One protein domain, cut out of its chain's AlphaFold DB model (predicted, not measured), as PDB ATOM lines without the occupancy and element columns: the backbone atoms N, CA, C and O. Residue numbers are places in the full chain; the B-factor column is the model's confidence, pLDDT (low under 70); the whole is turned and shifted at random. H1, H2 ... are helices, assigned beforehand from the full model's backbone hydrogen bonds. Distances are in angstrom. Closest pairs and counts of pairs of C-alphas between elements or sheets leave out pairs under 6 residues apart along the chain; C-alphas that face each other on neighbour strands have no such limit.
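This is residues 78 to 184 of the 185 residues of the protein "Efa1/LifA-like protein" of Escherichia coli (UniProt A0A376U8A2). Two long helices, H3 and H1, cross as an X, and a helical hairpin of H4 and H5 packs at one end of it, with H4 between the first residues of H1 and the last turns of H3. At the other end of the X sits the short helix H2, near H1. The printed part has 107 residues with five named helices, H1 to H5 in chain order, and no named strand: the class is all helix. It is loose, with a radius of gyration of the C-alphas of 17.7 A, and elongated, spanning 48 by 28 by 20 A.

H3, residues 117 to 148, touches H1, residues 78 to 100, with its residues 123 to 138 alone, at a steep tilt of 46 degrees, opposite ways; their closest C-alphas, of Ala 93 and Asn 130, are 4.8 A apart. H4, residues 156 to 165, and H1 only just touch, only at their ends, with 3 pairs of C-alphas within 8 A, the closest those of Phe 81 and Arg 159 at 6.7 A. H4 and H3 are close but not clearly touching, the closest C-alphas being those of Tyr 145 and Phe 162, 7.5 A. H5, residues 171 to 182, forms a hairpin with H4 at a shallow tilt of 10 degrees, the closest C-alphas being those of Ile 160 and Ile 174, 6.9 A. H2, residues 103 to 110, touches no helix. Every O i to N i+4 pair is within hydrogen-bond range in H1, H2, H3 and H4, and 6 of 8 in H5.

H3 is 46.0 A long, from C-alpha 117 at (60.519, -28.031, 43.131). H1, 32.8 A, begins at C-alpha 78 at (38.890, -21.019, 11.495). H5 ends at C-alpha 182 at (34.264, -8.651, 8.287).

The C-alphas farthest apart, of Glu 113 and Gly 150, are 51.8 A apart. The printed part has no cut and no long link. Residues 182 to 184, of which 182 belongs to H5, have pLDDT under 70.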
ATOM      1  N   ALA A  78      38.448 -19.749  10.912       93.31
ATOM      2  CA  ALA A  78      38.890 -21.019  11.495       93.31
ATOM      3  C   ALA A  78      40.074 -20.880  12.465       93.31
ATOM      4  O   ALA A  78      40.085 -21.536  13.507       93.31
ATOM      5  N   TYR A  79      41.035 -20.001  12.166       92.62
ATOM      6  CA  TYR A  79      42.132 -19.686  13.082       92.62
ATOM      7  C   TYR A  79      41.617 -19.060  14.378       92.62
ATOM      8  O   TYR A  79      41.974 -19.515  15.464       92.62
ATOM      9  N   GLU A  80      40.751 -18.051  14.265       93.00
ATOM     10  CA  GLU A  80      40.188 -17.362  15.429       93.00
ATOM     11  C   GLU A  80      39.339 -18.315  16.268       93.00
ATOM     12  O   GLU A  80      39.467 -18.358  17.484       93.00
ATOM     13  N   PHE A  81      38.535 -19.160  15.626       95.50
ATOM     14  CA  PHE A  81      37.739 -20.179  16.299       95.50
ATOM     15  C   PHE A  81      38.621 -21.117  17.123       95.50
ATOM     16  O   PHE A  81      38.369 -21.319  18.306       95.50
ATOM     17  N   ASN A  82      39.709 -21.622  16.536       94.88
ATOM     18  CA  ASN A  82      40.660 -22.458  17.263       94.88
ATOM     19  C   ASN A  82      41.341 -21.696  18.417       94.88
ATOM     20  O   ASN A  82      41.610 -22.278  19.464       94.88
ATOM     21  N   SER A  83      41.603 -20.396  18.248       94.19
ATOM     22  CA  SER A  83      42.111 -19.529  19.319       94.19
ATOM     23  C   SER A  83      41.129 -19.453  20.496       94.19
ATOM     24  O   SER A  83      41.527 -19.655  21.644       94.19
ATOM     25  N   GLN A  84      39.832 -19.273  20.214       94.88
ATOM     26  CA  GLN A  84      38.774 -19.281  21.229       94.88
ATOM     27  C   GLN A  84      38.713 -20.625  21.968       94.88
ATOM     28  O   GLN A  84      38.737 -20.642  23.198       94.88
ATOM     29  N   LEU A  85      38.728 -21.753  21.247       96.81
ATOM     30  CA  LEU A  85      38.730 -23.085  21.870       96.81
ATOM     31  C   LEU A  85      39.954 -23.301  22.767       96.81
ATOM     32  O   LEU A  85      39.822 -23.801  23.882       96.81
ATOM     33  N   LYS A  86      41.144 -22.884  22.318       96.12
ATOM     34  CA  LYS A  86      42.365 -22.954  23.133       96.12
ATOM     35  C   LYS A  86      42.250 -22.115  24.399       96.12
ATOM     36  O   LYS A  86      42.654 -22.583  25.459       96.12
ATOM     37  N   SER A  87      41.692 -20.909  24.305       96.06
ATOM     38  CA  SER A  87      41.470 -20.065  25.481       96.06
ATOM     39  C   SER A  87      40.535 -20.741  26.482       96.06
ATOM     40  O   SER A  87      40.829 -20.740  27.672       96.06
ATOM     41  N   VAL A  88      39.448 -21.359  26.013       96.19
ATOM     42  CA  VAL A  88      38.524 -22.103  26.883       96.19
ATOM     43  C   VAL A  88      39.219 -23.300  27.533       96.19
ATOM     44  O   VAL A  88      39.108 -23.477  28.744       96.19
ATOM     45  N   ALA A  89      39.992 -24.081  26.770       97.25
ATOM     46  CA  ALA A  89      40.749 -25.209  27.314       97.25
ATOM     47  C   ALA A  89      41.755 -24.775  28.389       97.25
ATOM     48  O   ALA A  89      41.884 -25.439  29.414       97.25
ATOM     49  N   LEU A  90      42.449 -23.654  28.166       97.44
ATOM     50  CA  LEU A  90      43.407 -23.095  29.119       97.44
ATOM     51  C   LEU A  90      42.725 -22.665  30.421       97.44
ATOM     52  O   LEU A  90      43.216 -22.999  31.495       97.44
ATOM     53  N   GLU A  91      41.604 -21.947  30.346       96.50
ATOM     54  CA  GLU A  91      40.877 -21.506  31.544       96.50
ATOM     55  C   GLU A  91      40.266 -22.678  32.321       96.50
ATOM     56  O   GLU A  91      40.321 -22.704  33.555       96.50
ATOM     57  N   HIS A  92      39.757 -23.691  31.617       95.75
ATOM     58  CA  HIS A  92      39.279 -24.915  32.253       95.75
ATOM     59  C   HIS A  92      40.422 -25.666  32.947       95.75
ATOM     60  O   HIS A  92      40.303 -26.003  34.120       95.75
ATOM     61  N   ALA A  93      41.569 -25.831  32.280       97.12
ATOM     62  CA  ALA A  93      42.737 -26.483  32.870       97.12
ATOM     63  C   ALA A  93      43.245 -25.760  34.125       97.12
ATOM     64  O   ALA A  93      43.545 -26.409  35.123       97.12
ATOM     65  N   LYS A  94      43.297 -24.421  34.108       95.44
ATOM     66  CA  LYS A  94      43.648 -23.621  35.295       95.44
ATOM     67  C   LYS A  94      42.669 -23.861  36.444       95.44
ATOM     68  O   LYS A  94      43.100 -24.041  37.580       95.44
ATOM     69  N   SER A  95      41.373 -23.872  36.145       95.38
ATOM     70  CA  SER A  95      40.320 -24.090  37.142       95.38
ATOM     71  C   SER A  95      40.420 -25.485  37.762       95.38
ATOM     72  O   SER A  95      40.391 -25.613  38.981       95.38
ATOM     73  N   GLU A  96      40.633 -26.515  36.941       95.31
ATOM     74  CA  GLU A  96      40.811 -27.899  37.401       95.31
ATOM     75  C   GLU A  96      42.071 -28.072  38.252       95.31
ATOM     76  O   GLU A  96      42.022 -28.743  39.283       95.31
ATOM     77  N   VAL A  97      43.182 -27.421  37.881       94.38
ATOM     78  CA  VAL A  97      44.382 -27.382  38.730       94.38
ATOM     79  C   VAL A  97      44.016 -26.811  40.094       94.38
ATOM     80  O   VAL A  97      44.205 -27.508  41.084       94.38
ATOM     81  N   ILE A  98      43.427 -25.612  40.157       92.56
ATOM     82  CA  ILE A  98      43.044 -24.953  41.418       92.56
ATOM     83  C   ILE A  98      42.118 -25.843  42.264       92.56
ATOM     84  O   ILE A  98      42.326 -25.959  43.470       92.56
ATOM     85  N   ASN A  99      41.139 -26.502  41.639       92.75
ATOM     86  CA  ASN A  99      40.182 -27.384  42.314       92.75
ATOM     87  C   ASN A  99      40.821 -28.668  42.869       92.75
ATOM     88  O   ASN A  99      40.276 -29.277  43.785       92.75
ATOM     89  N   SER A 100      41.958 -29.089  42.310       91.94
ATOM     90  CA  SER A 100      42.677 -30.307  42.710       91.94
ATOM     91  C   SER A 100      43.708 -30.101  43.827       91.94
ATOM     92  O   SER A 100      44.276 -31.078  44.320       91.94
ATOM     93  N   LEU A 101      43.970 -28.850  44.217       92.75
ATOM     94  CA  LEU A 101      44.942 -28.508  45.255       92.75
ATOM     95  C   LEU A 101      44.346 -28.627  46.660       92.75
ATOM     96  O   LEU A 101      43.156 -28.382  46.873       92.75
ATOM     97  N   THR A 102      45.190 -28.947  47.643       91.88
ATOM     98  CA  THR A 102      44.784 -28.880  49.056       91.88
ATOM     99  C   THR A 102      44.697 -27.431  49.550       91.88
ATOM    100  O   THR A 102      45.150 -26.489  48.895       91.88
ATOM    101  N   ILE A 103      44.121 -27.228  50.740       89.81
ATOM    102  CA  ILE A 103      44.025 -25.897  51.361       89.81
ATOM    103  C   ILE A 103      45.425 -25.326  51.628       89.81
ATOM    104  O   ILE A 103      45.654 -24.136  51.409       89.81
ATOM    105  N   GLU A 104      46.365 -26.164  52.067       87.00
ATOM    106  CA  GLU A 104      47.758 -25.783  52.314       87.00
ATOM    107  C   GLU A 104      48.445 -25.340  51.017       87.00
ATOM    108  O   GLU A 104      49.012 -24.250  50.964       87.00
ATOM    109  N   GLU A 105      48.317 -26.131  49.947       89.12
ATOM    110  CA  GLU A 105      48.875 -25.827  48.622       89.12
ATOM    111  C   GLU A 105      48.295 -24.530  48.033       89.12
ATOM    112  O   GLU A 105      49.014 -23.705  47.467       89.12
ATOM    113  N   LEU A 106      46.992 -24.297  48.219       89.00
ATOM    114  CA  LEU A 106      46.344 -23.045  47.824       89.00
ATOM    115  C   LEU A 106      46.854 -21.845  48.626       89.00
ATOM    116  O   LEU A 106      46.962 -20.749  48.072       89.00
ATOM    117  N   ASN A 107      47.153 -22.019  49.914       87.75
ATOM    118  CA  ASN A 107      47.687 -20.944  50.746       87.75
ATOM    119  C   ASN A 107      49.105 -20.546  50.318       87.75
ATOM    120  O   ASN A 107      49.377 -19.348  50.245       87.75
ATOM    121  N   VAL A 108      49.954 -21.507  49.928       87.06
ATOM    122  CA  VAL A 108      51.282 -21.238  49.335       87.06
ATOM    123  C   VAL A 108      51.146 -20.336  48.100       87.06
ATOM    124  O   VAL A 108      51.788 -19.287  48.011       87.06
ATOM    125  N   LEU A 109      50.225 -20.671  47.185       86.50
ATOM    126  CA  LEU A 109      49.978 -19.869  45.978       86.50
ATOM    127  C   LEU A 109      49.413 -18.473  46.287       86.50
ATOM    128  O   LEU A 109      49.813 -17.488  45.661       86.50
ATOM    129  N   LYS A 110      48.493 -18.360  47.255       86.31
ATOM    130  CA  LYS A 110      47.892 -17.075  47.662       86.31
ATOM    131  C   LYS A 110      48.900 -16.137  48.318       86.31
ATOM    132  O   LYS A 110      48.862 -14.933  48.063       86.31
ATOM    133  N   ASN A 111      49.808 -16.686  49.119       87.25
ATOM    134  CA  ASN A 111      50.832 -15.921  49.827       87.25
ATOM    135  C   ASN A 111      52.012 -15.523  48.924       87.25
ATOM    136  O   ASN A 111      52.928 -14.848  49.387       87.25
ATOM    137  N   LYS A 112      51.972 -15.886  47.628       73.19
ATOM    138  CA  LYS A 112      53.057 -15.687  46.650       73.19
ATOM    139  C   LYS A 112      54.384 -16.306  47.098       73.19
ATOM    140  O   LYS A 112      55.453 -15.839  46.699       73.19
ATOM    141  N   GLU A 113      54.313 -17.343  47.923       78.06
ATOM    142  CA  GLU A 113      55.480 -18.142  48.261       78.06
ATOM    143  C   GLU A 113      55.897 -18.920  47.008       78.06
ATOM    144  O   GLU A 113      55.055 -19.394  46.242       78.06
ATOM    145  N   GLN A 114      57.204 -18.988  46.751       76.56
ATOM    146  CA  GLN A 114      57.717 -19.803  45.654       76.56
ATOM    147  C   GLN A 114      57.407 -21.269  45.983       76.56
ATOM    148  O   GLN A 114      57.831 -21.732  47.046       76.56
ATOM    149  N   PRO A 115      56.668 -21.989  45.122       80.69
ATOM    150  CA  PRO A 115      56.466 -23.414  45.316       80.69
ATOM    151  C   PRO A 115      57.830 -24.108  45.298       80.69
ATOM    152  O   PRO A 115      58.691 -23.755  44.492       80.69
ATOM    153  N   ASP A 116      58.032 -25.085  46.181       87.25
ATOM    154  CA  ASP A 116      59.211 -25.944  46.089       87.25
ATOM    155  C   ASP A 116      59.207 -26.743  44.772       87.25
ATOM    156  O   ASP A 116      58.180 -26.859  44.094       87.25
ATOM    157  N   ASP A 117      60.358 -27.306  44.399       89.88
ATOM    158  CA  ASP A 117      60.519 -28.031  43.131       89.88
ATOM    159  C   ASP A 117      59.514 -29.190  42.977       89.88
ATOM    160  O   ASP A 117      59.053 -29.474  41.866       89.88
ATOM    161  N   GLY A 118      59.135 -29.843  44.082       90.94
ATOM    162  CA  GLY A 118      58.163 -30.934  44.092       90.94
ATOM    163  C   GLY A 118      56.743 -30.442  43.820       90.94
ATOM    164  O   GLY A 118      56.033 -31.010  42.982       90.94
ATOM    165  N   PHE A 119      56.340 -29.352  44.470       90.56
ATOM    166  CA  PHE A 119      55.041 -28.729  44.252       90.56
ATOM    167  C   PHE A 119      54.945 -28.101  42.854       90.56
ATOM    168  O   PHE A 119      53.933 -28.272  42.171       90.56
ATOM    169  N   HIS A 120      56.012 -27.469  42.362       90.56
ATOM    170  CA  HIS A 120      56.072 -26.954  40.992       90.56
ATOM    171  C   HIS A 120      55.945 -28.077  39.946       90.56
ATOM    172  O   HIS A 120      55.169 -27.955  38.994       90.56
ATOM    173  N   ALA A 121      56.637 -29.208  40.136       93.88
ATOM    174  CA  ALA A 121      56.498 -30.375  39.262       93.88
ATOM    175  C   ALA A 121      55.067 -30.945  39.274       93.88
ATOM    176  O   ALA A 121      54.528 -31.285  38.216       93.88
ATOM    177  N   LYS A 122      54.421 -30.988  40.449       93.62
ATOM    178  CA  LYS A 122      53.010 -31.381  40.586       93.62
ATOM    179  C   LYS A 122      52.086 -30.432  39.814       93.62
ATOM    180  O   LYS A 122      51.243 -30.908  39.056       93.62
ATOM    181  N   LEU A 123      52.252 -29.113  39.963       93.88
ATOM    182  CA  LEU A 123      51.453 -28.107  39.248       93.88
ATOM    183  C   LEU A 123      51.578 -28.255  37.729       93.88
ATOM    184  O   LEU A 123      50.560 -28.253  37.039       93.88
ATOM    185  N   ASN A 124      52.798 -28.447  37.221       94.44
ATOM    186  CA  ASN A 124      53.029 -28.669  35.794       94.44
ATOM    187  C   ASN A 124      52.333 -29.938  35.297       94.44
ATOM    188  O   ASN A 124      51.584 -29.880  34.325       94.44
ATOM    189  N   SER A 125      52.510 -31.065  35.992       96.44
ATOM    190  CA  SER A 125      51.891 -32.336  35.596       96.44
ATOM    191  C   SER A 125      50.358 -32.260  35.597       96.44
ATOM    192  O   SER A 125      49.709 -32.726  34.653       96.44
ATOM    193  N   LEU A 126      49.770 -31.623  36.617       96.19
ATOM    194  CA  LEU A 126      48.326 -31.398  36.692       96.19
ATOM    195  C   LEU A 126      47.842 -30.480  35.569       96.19
ATOM    196  O   LEU A 126      46.822 -30.768  34.942       96.19
ATOM    197  N   PHE A 127      48.560 -29.390  35.297       96.88
ATOM    198  CA  PHE A 127      48.189 -28.451  34.247       96.88
ATOM    199  C   PHE A 127      48.247 -29.097  32.861       96.88
ATOM    200  O   PHE A 127      47.272 -29.015  32.119       96.88
ATOM    201  N   GLU A 128      49.339 -29.786  32.524       97.38
ATOM    202  CA  GLU A 128      49.505 -30.468  31.236       97.38
ATOM    203  C   GLU A 128      48.424 -31.530  31.011       97.38
ATOM    204  O   GLU A 128      47.797 -31.571  29.948       97.38
ATOM    205  N   THR A 129      48.147 -32.342  32.036       97.44
ATOM    206  CA  THR A 129      47.119 -33.390  31.971       97.44
ATOM    207  C   THR A 129      45.727 -32.793  31.764       97.44
ATOM    208  O   THR A 129      44.985 -33.229  30.877       97.44
ATOM    209  N   ASN A 130      45.366 -31.770  32.544       97.50
ATOM    210  CA  ASN A 130      44.056 -31.127  32.440       97.50
ATOM    211  C   ASN A 130      43.903 -30.314  31.150       97.50
ATOM    212  O   ASN A 130      42.807 -30.274  30.581       97.50
ATOM    213  N   LEU A 131      44.983 -29.715  30.643       97.88
ATOM    214  CA  LEU A 131      44.982 -29.023  29.359       97.88
ATOM    215  C   LEU A 131      44.739 -30.001  28.212       97.88
ATOM    216  O   LEU A 131      43.843 -29.761  27.404       97.88
ATOM    217  N   LEU A 132      45.471 -31.120  28.165       97.69
ATOM    218  CA  LEU A 132      45.268 -32.152  27.146       97.69
ATOM    219  C   LEU A 132      43.830 -32.683  27.181       97.69
ATOM    220  O   LEU A 132      43.164 -32.723  26.147       97.69
ATOM    221  N   LYS A 133      43.328 -33.025  28.373       97.56
ATOM    222  CA  LYS A 133      41.946 -33.482  28.564       97.56
ATOM    223  C   LYS A 133      40.933 -32.457  28.046       97.56
ATOM    224  O   LYS A 133      40.025 -32.826  27.308       97.56
ATOM    225  N   SER A 134      41.109 -31.181  28.386       97.00
ATOM    226  CA  SER A 134      40.204 -30.104  27.960       97.00
ATOM    227  C   SER A 134      40.232 -29.889  26.447       97.00
ATOM    228  O   SER A 134      39.187 -29.692  25.830       97.00
ATOM    229  N   VAL A 135      41.415 -29.965  25.828       97.19
ATOM    230  CA  VAL A 135      41.562 -29.878  24.368       97.19
ATOM    231  C   VAL A 135      40.835 -31.034  23.681       97.19
ATOM    232  O   VAL A 135      40.083 -30.781  22.743       97.19
ATOM    233  N   LEU A 136      41.012 -32.270  24.158       97.69
ATOM    234  CA  LEU A 136      40.334 -33.444  23.596       97.69
ATOM    235  C   LEU A 136      38.812 -33.328  23.722       97.69
ATOM    236  O   LEU A 136      38.106 -33.502  22.736       97.69
ATOM    237  N   GLN A 137      38.306 -32.927  24.892       97.12
ATOM    238  CA  GLN A 137      36.868 -32.731  25.106       97.12
ATOM    239  C   GLN A 137      36.268 -31.681  24.162       97.12
ATOM    240  O   GLN A 137      35.176 -31.880  23.633       97.12
ATOM    241  N   LEU A 138      36.972 -30.571  23.921       97.19
ATOM    242  CA  LEU A 138      36.517 -29.552  22.973       97.19
ATOM    243  C   LEU A 138      36.585 -30.038  21.523       97.19
ATOM    244  O   LEU A 138      35.671 -29.755  20.750       97.19
ATOM    245  N   GLN A 139      37.635 -30.770  21.143       95.94
ATOM    246  CA  GLN A 139      37.739 -31.367  19.809       95.94
ATOM    247  C   GLN A 139      36.605 -32.366  19.563       95.94
ATOM    248  O   GLN A 139      35.931 -32.276  18.536       95.94
ATOM    249  N   ASP A 140      36.331 -33.241  20.530       97.00
ATOM    250  CA  ASP A 140      35.216 -34.184  20.478       97.00
ATOM    251  C   ASP A 140      33.875 -33.455  20.408       97.00
ATOM    252  O   ASP A 140      33.007 -33.836  19.624       97.00
ATOM    253  N   ALA A 141      33.695 -32.366  21.164       96.94
ATOM    254  CA  ALA A 141      32.483 -31.555  21.095       96.94
ATOM    255  C   ALA A 141      32.267 -30.964  19.692       96.94
ATOM    256  O   ALA A 141      31.153 -31.026  19.172       96.94
ATOM    257  N   VAL A 142      33.319 -30.438  19.054       96.75
ATOM    258  CA  VAL A 142      33.247 -29.920  17.676       96.75
ATOM    259  C   VAL A 142      32.914 -31.035  16.685       96.75
ATOM    260  O   VAL A 142      32.030 -30.859  15.844       96.75
ATOM    261  N   MET A 143      33.575 -32.190  16.792       95.50
ATOM    262  CA  MET A 143      33.330 -33.325  15.897       95.50
ATOM    263  C   MET A 143      31.914 -33.882  16.059       95.50
ATOM    264  O   MET A 143      31.223 -34.099  15.066       95.50
ATOM    265  N   ASN A 144      31.443 -34.042  17.295       96.25
ATOM    266  CA  ASN A 144      30.083 -34.494  17.586       96.25
ATOM    267  C   ASN A 144      29.038 -33.489  17.099       96.25
ATOM    268  O   ASN A 144      28.016 -33.883  16.537       96.25
ATOM    269  N   TYR A 145      29.297 -32.191  17.258       97.00
ATOM    270  CA  TYR A 145      28.432 -31.145  16.723       97.00
ATOM    271  C   TYR A 145      28.313 -31.233  15.197       97.00
ATOM    272  O   TYR A 145      27.205 -31.199  14.660       97.00
ATOM    273  N   ALA A 146      29.438 -31.410  14.496       95.75
ATOM    274  CA  ALA A 146      29.439 -31.574  13.047       95.75
ATOM    275  C   ALA A 146      28.714 -32.860  12.616       95.75
ATOM    276  O   ALA A 146      27.845 -32.824  11.743       95.75
ATOM    277  N   TYR A 147      29.014 -33.982  13.276       95.81
ATOM    278  CA  TYR A 147      28.438 -35.291  12.978       95.81
ATOM    279  C   TYR A 147      26.917 -35.319  13.171       95.81
ATOM    280  O   TYR A 147      26.182 -35.704  12.264       95.81
ATOM    281  N   THR A 148      26.429 -34.852  14.323       95.31
ATOM    282  CA  THR A 148      24.993 -34.864  14.666       95.31
ATOM    283  C   THR A 148      24.146 -33.983  13.750       95.31
ATOM    284  O   THR A 148      22.957 -34.244  13.579       95.31
ATOM    285  N   ARG A 149      24.751 -32.962  13.132       94.44
ATOM    286  CA  ARG A 149      24.089 -32.046  12.195       94.44
ATOM    287  C   ARG A 149      24.329 -32.383  10.722       94.44
ATOM    288  O   ARG A 149      23.826 -31.671   9.858       94.44
ATOM    289  N   GLY A 150      25.085 -33.441  10.419       93.25
ATOM    290  CA  GLY A 150      25.434 -33.801   9.041       93.25
ATOM    291  C   GLY A 150      26.290 -32.747   8.329       93.25
ATOM    292  O   GLY A 150      26.220 -32.615   7.107       93.25
ATOM    293  N   ILE A 151      27.081 -31.972   9.079       92.56
ATOM    294  CA  ILE A 151      27.946 -30.922   8.534       92.56
ATOM    295  C   ILE A 151      29.200 -31.580   7.952       92.56
ATOM    296  O   ILE A 151      30.055 -32.072   8.684       92.56
ATOM    297  N   LEU A 152      29.317 -31.566   6.623       85.62
ATOM    298  CA  LEU A 152      30.488 -32.093   5.909       85.62
ATOM    299  C   LEU A 152      31.625 -31.067   5.805       85.62
ATOM    300  O   LEU A 152      32.793 -31.437   5.862       85.62
ATOM    301  N   ASN A 153      31.280 -29.781   5.689       87.25
ATOM    302  CA  ASN A 153      32.228 -28.672   5.610       87.25
ATOM    303  C   ASN A 153      31.918 -27.672   6.721       87.25
ATOM    304  O   ASN A 153      30.895 -26.998   6.674       87.25
ATOM    305  N   PHE A 154      32.807 -27.570   7.708       91.75
ATOM    306  CA  PHE A 154      32.610 -26.688   8.855       91.75
ATOM    307  C   PHE A 154      32.828 -25.224   8.453       91.75
ATOM    308  O   PHE A 154      33.973 -24.777   8.299       91.75
ATOM    309  N   SER A 155      31.738 -24.487   8.248       94.00
ATOM    310  CA  SER A 155      31.752 -23.097   7.789       94.00
ATOM    311  C   SER A 155      31.898 -22.100   8.941       94.00
ATOM    312  O   SER A 155      31.785 -22.433  10.121       94.00
ATOM    313  N   ASP A 156      32.128 -20.831   8.612       93.31
ATOM    314  CA  ASP A 156      32.157 -19.755   9.603       93.31
ATOM    315  C   ASP A 156      30.804 -19.568  10.313       93.31
ATOM    316  O   ASP A 156      30.783 -19.193  11.485       93.31
ATOM    317  N   GLN A 157      29.682 -19.900   9.664       93.88
ATOM    318  CA  GLN A 157      28.371 -19.914  10.325       93.88
ATOM    319  C   GLN A 157      28.243 -21.073  11.316       93.88
ATOM    320  O   GLN A 157      27.705 -20.882  12.409       93.88
ATOM    321  N   ASP A 158      28.787 -22.245  10.988       95.81
ATOM    322  CA  ASP A 158      28.813 -23.386  11.911       95.81
ATOM    323  C   ASP A 158      29.699 -23.084  13.124       95.81
ATOM    324  O   ASP A 158      29.324 -23.394  14.253       95.81
ATOM    325  N   ARG A 159      30.827 -22.383  12.925       95.31
ATOM    326  CA  ARG A 159      31.680 -21.876  14.017       95.31
ATOM    327  C   ARG A 159      30.915 -20.930  14.934       95.31
ATOM    328  O   ARG A 159      30.930 -21.124  16.145       95.31
ATOM    329  N   ILE A 160      30.227 -19.935  14.374       95.56
ATOM    330  CA  ILE A 160      29.405 -18.994  15.153       95.56
ATOM    331  C   ILE A 160      28.320 -19.747  15.931       95.56
ATOM    332  O   ILE A 160      28.113 -19.486  17.118       95.56
ATOM    333  N   SER A 161      27.651 -20.695  15.274       96.38
ATOM    334  CA  SER A 161      26.589 -21.498  15.881       96.38
ATOM    335  C   SER A 161      27.129 -22.362  17.017       96.38
ATOM    336  O   SER A 161      26.561 -22.341  18.101       96.38
ATOM    337  N   PHE A 162      28.282 -23.011  16.837       97.50
ATOM    338  CA  PHE A 162      28.959 -23.766  17.891       97.50
ATOM    339  C   PHE A 162      29.309 -22.890  19.100       97.50
ATOM    340  O   PHE A 162      29.001 -23.253  20.236       97.50
ATOM    341  N   LEU A 163      29.914 -21.715  18.875       96.69
ATOM    342  CA  LEU A 163      30.266 -20.790  19.960       96.69
ATOM    343  C   LEU A 163      29.027 -20.369  20.770       96.69
ATOM    344  O   LEU A 163      29.100 -20.224  21.988       96.69
ATOM    345  N   LYS A 164      27.877 -20.208  20.110       96.69
ATOM    346  CA  LYS A 164      26.620 -19.812  20.754       96.69
ATOM    347  C   LYS A 164      25.903 -20.974  21.446       96.69
ATOM    348  O   LYS A 164      25.418 -20.829  22.562       96.69
ATOM    349  N   GLU A 165      25.788 -22.110  20.773       96.25
ATOM    350  CA  GLU A 165      24.949 -23.230  21.206       96.25
ATOM    351  C   GLU A 165      25.674 -24.162  22.177       96.25
ATOM    352  O   GLU A 165      25.038 -24.677  23.091       96.25
ATOM    353  N   ILE A 166      26.983 -24.366  21.990       96.19
ATOM    354  CA  ILE A 166      27.786 -25.304  22.788       96.19
ATOM    355  C   ILE A 166      28.610 -24.574  23.845       96.19
ATOM    356  O   ILE A 166      28.668 -25.019  24.985       96.19
ATOM    357  N   LEU A 167      29.234 -23.444  23.492       94.62
ATOM    358  CA  LEU A 167      30.024 -22.660  24.454       94.62
ATOM    359  C   LEU A 167      29.238 -21.537  25.132       94.62
ATOM    360  O   LEU A 167      29.789 -20.847  25.987       94.62
ATOM    361  N   HIS A 168      27.967 -21.349  24.763       95.81
ATOM    362  CA  HIS A 168      27.068 -20.361  25.364       95.81
ATOM    363  C   HIS A 168      27.635 -18.932  25.388       95.81
ATOM    364  O   HIS A 168      27.402 -18.177  26.331       95.81
ATOM    365  N   TYR A 169      28.387 -18.549  24.352       95.75
ATOM    366  CA  TYR A 169      28.900 -17.187  24.231       95.75
ATOM    367  C   TYR A 169      27.744 -16.185  24.117       95.75
ATOM    368  O   TYR A 169      26.786 -16.395  23.368       95.75
ATOM    369  N   ASP A 170      27.863 -15.076  24.846       94.44
ATOM    370  CA  ASP A 170      26.934 -13.958  24.753       94.44
ATOM    371  C   ASP A 170      27.012 -13.249  23.387       94.44
ATOM    372  O   ASP A 170      27.940 -13.437  22.591       94.44
ATOM    373  N   ASN A 171      26.018 -12.405  23.109       93.44
ATOM    374  CA  ASN A 171      25.945 -11.687  21.840       93.44
ATOM    375  C   ASN A 171      27.146 -10.750  21.623       93.44
ATOM    376  O   ASN A 171      27.578 -10.598  20.487       93.44
ATOM    377  N   GLU A 172      27.714 -10.154  22.675       94.19
ATOM    378  CA  GLU A 172      28.858  -9.242  22.544       94.19
ATOM    379  C   GLU A 172      30.105  -9.988  22.049       94.19
ATOM    380  O   GLU A 172      30.787  -9.548  21.119       94.19
ATOM    381  N   ARG A 173      30.384 -11.158  22.629       92.81
ATOM    382  CA  ARG A 173      31.477 -12.048  22.225       92.81
ATOM    383  C   ARG A 173      31.284 -12.574  20.811       92.81
ATOM    384  O   ARG A 173      32.252 -12.643  20.053       92.81
ATOM    385  N   ILE A 174      30.052 -12.919  20.441       94.62
ATOM    386  CA  ILE A 174      29.736 -13.360  19.079       94.62
ATOM    387  C   ILE A 174      29.953 -12.230  18.064       94.62
ATOM    388  O   ILE A 174      30.534 -12.481  17.008       94.62
ATOM    389  N   GLU A 175      29.551 -10.994  18.363       92.75
ATOM    390  CA  GLU A 175      29.800  -9.863  17.459       92.75
ATOM    391  C   GLU A 175      31.300  -9.566  17.317       92.75
ATOM    392  O   GLU A 175      31.791  -9.451  16.193       92.75
ATOM    393  N   LYS A 176      32.066  -9.592  18.415       91.06
ATOM    394  CA  LYS A 176      33.539  -9.490  18.366       91.06
ATOM    395  C   LYS A 176      34.170 -10.572  17.486       91.06
ATOM    396  O   LYS A 176      35.086 -10.290  16.717       91.06
ATOM    397  N   PHE A 177      33.668 -11.804  17.556       91.19
ATOM    398  CA  PHE A 177      34.126 -12.889  16.689       91.19
ATOM    399  C   PHE A 177      33.790 -12.626  15.210       91.19
ATOM    400  O   PHE A 177      34.632 -12.817  14.331       91.19
ATOM    401  N   LYS A 178      32.584 -12.124  14.916       90.44
ATOM    402  CA  LYS A 178      32.166 -11.774  13.548       90.44
ATOM    403  C   LYS A 178      32.974 -10.630  12.948       90.44
ATOM    404  O   LYS A 178      33.165 -10.620  11.729       90.44
ATOM    405  N   GLU A 179      33.475  -9.690  13.747       87.25
ATOM    406  CA  GLU A 179      34.362  -8.632  13.247       87.25
ATOM    407  C   GLU A 179      35.614  -9.202  12.573       87.25
ATOM    408  O   GLU A 179      36.094  -8.629  11.598       87.25
ATOM    409  N   VAL A 180      36.118 -10.355  13.030       78.69
ATOM    410  CA  VAL A 180      37.286 -11.017  12.424       78.69
ATOM    411  C   VAL A 180      36.988 -11.508  11.007       78.69
ATOM    412  O   VAL A 180      37.888 -11.536  10.172       78.69
ATOM    413  N   ILE A 181      35.727 -11.831  10.713       75.31
ATOM    414  CA  ILE A 181      35.259 -12.218   9.376       75.31
ATOM    415  C   ILE A 181      35.105 -10.977   8.482       75.31
ATOM    416  O   ILE A 181      35.455 -11.018   7.304       75.31
ATOM    417  N   HIS A 182      34.607  -9.865   9.041       65.56
ATOM    418  CA  HIS A 182      34.264  -8.651   8.287       65.56
ATOM    419  C   HIS A 182      35.433  -7.685   8.068       65.56
ATOM    420  O   HIS A 182      35.506  -7.085   7.003       65.56
ATOM    421  N   LYS A 183      36.396  -7.570   8.997       59.16
ATOM    422  CA  LYS A 183      37.631  -6.760   8.827       59.16
ATOM    423  C   LYS A 183      38.539  -7.232   7.685       59.16
ATOM    424  O   LYS A 183      39.610  -6.679   7.464       59.16
ATOM    425  N   LYS A 184      38.155  -8.326   7.050       51.22
ATOM    426  CA  LYS A 184      38.999  -9.227   6.283       51.22
ATOM    427  C   LYS A 184      38.362  -9.602   4.934       51.22
ATOM    428  O   LYS A 184      38.938 -10.411   4.209       51.22
TER     429      LYS A 184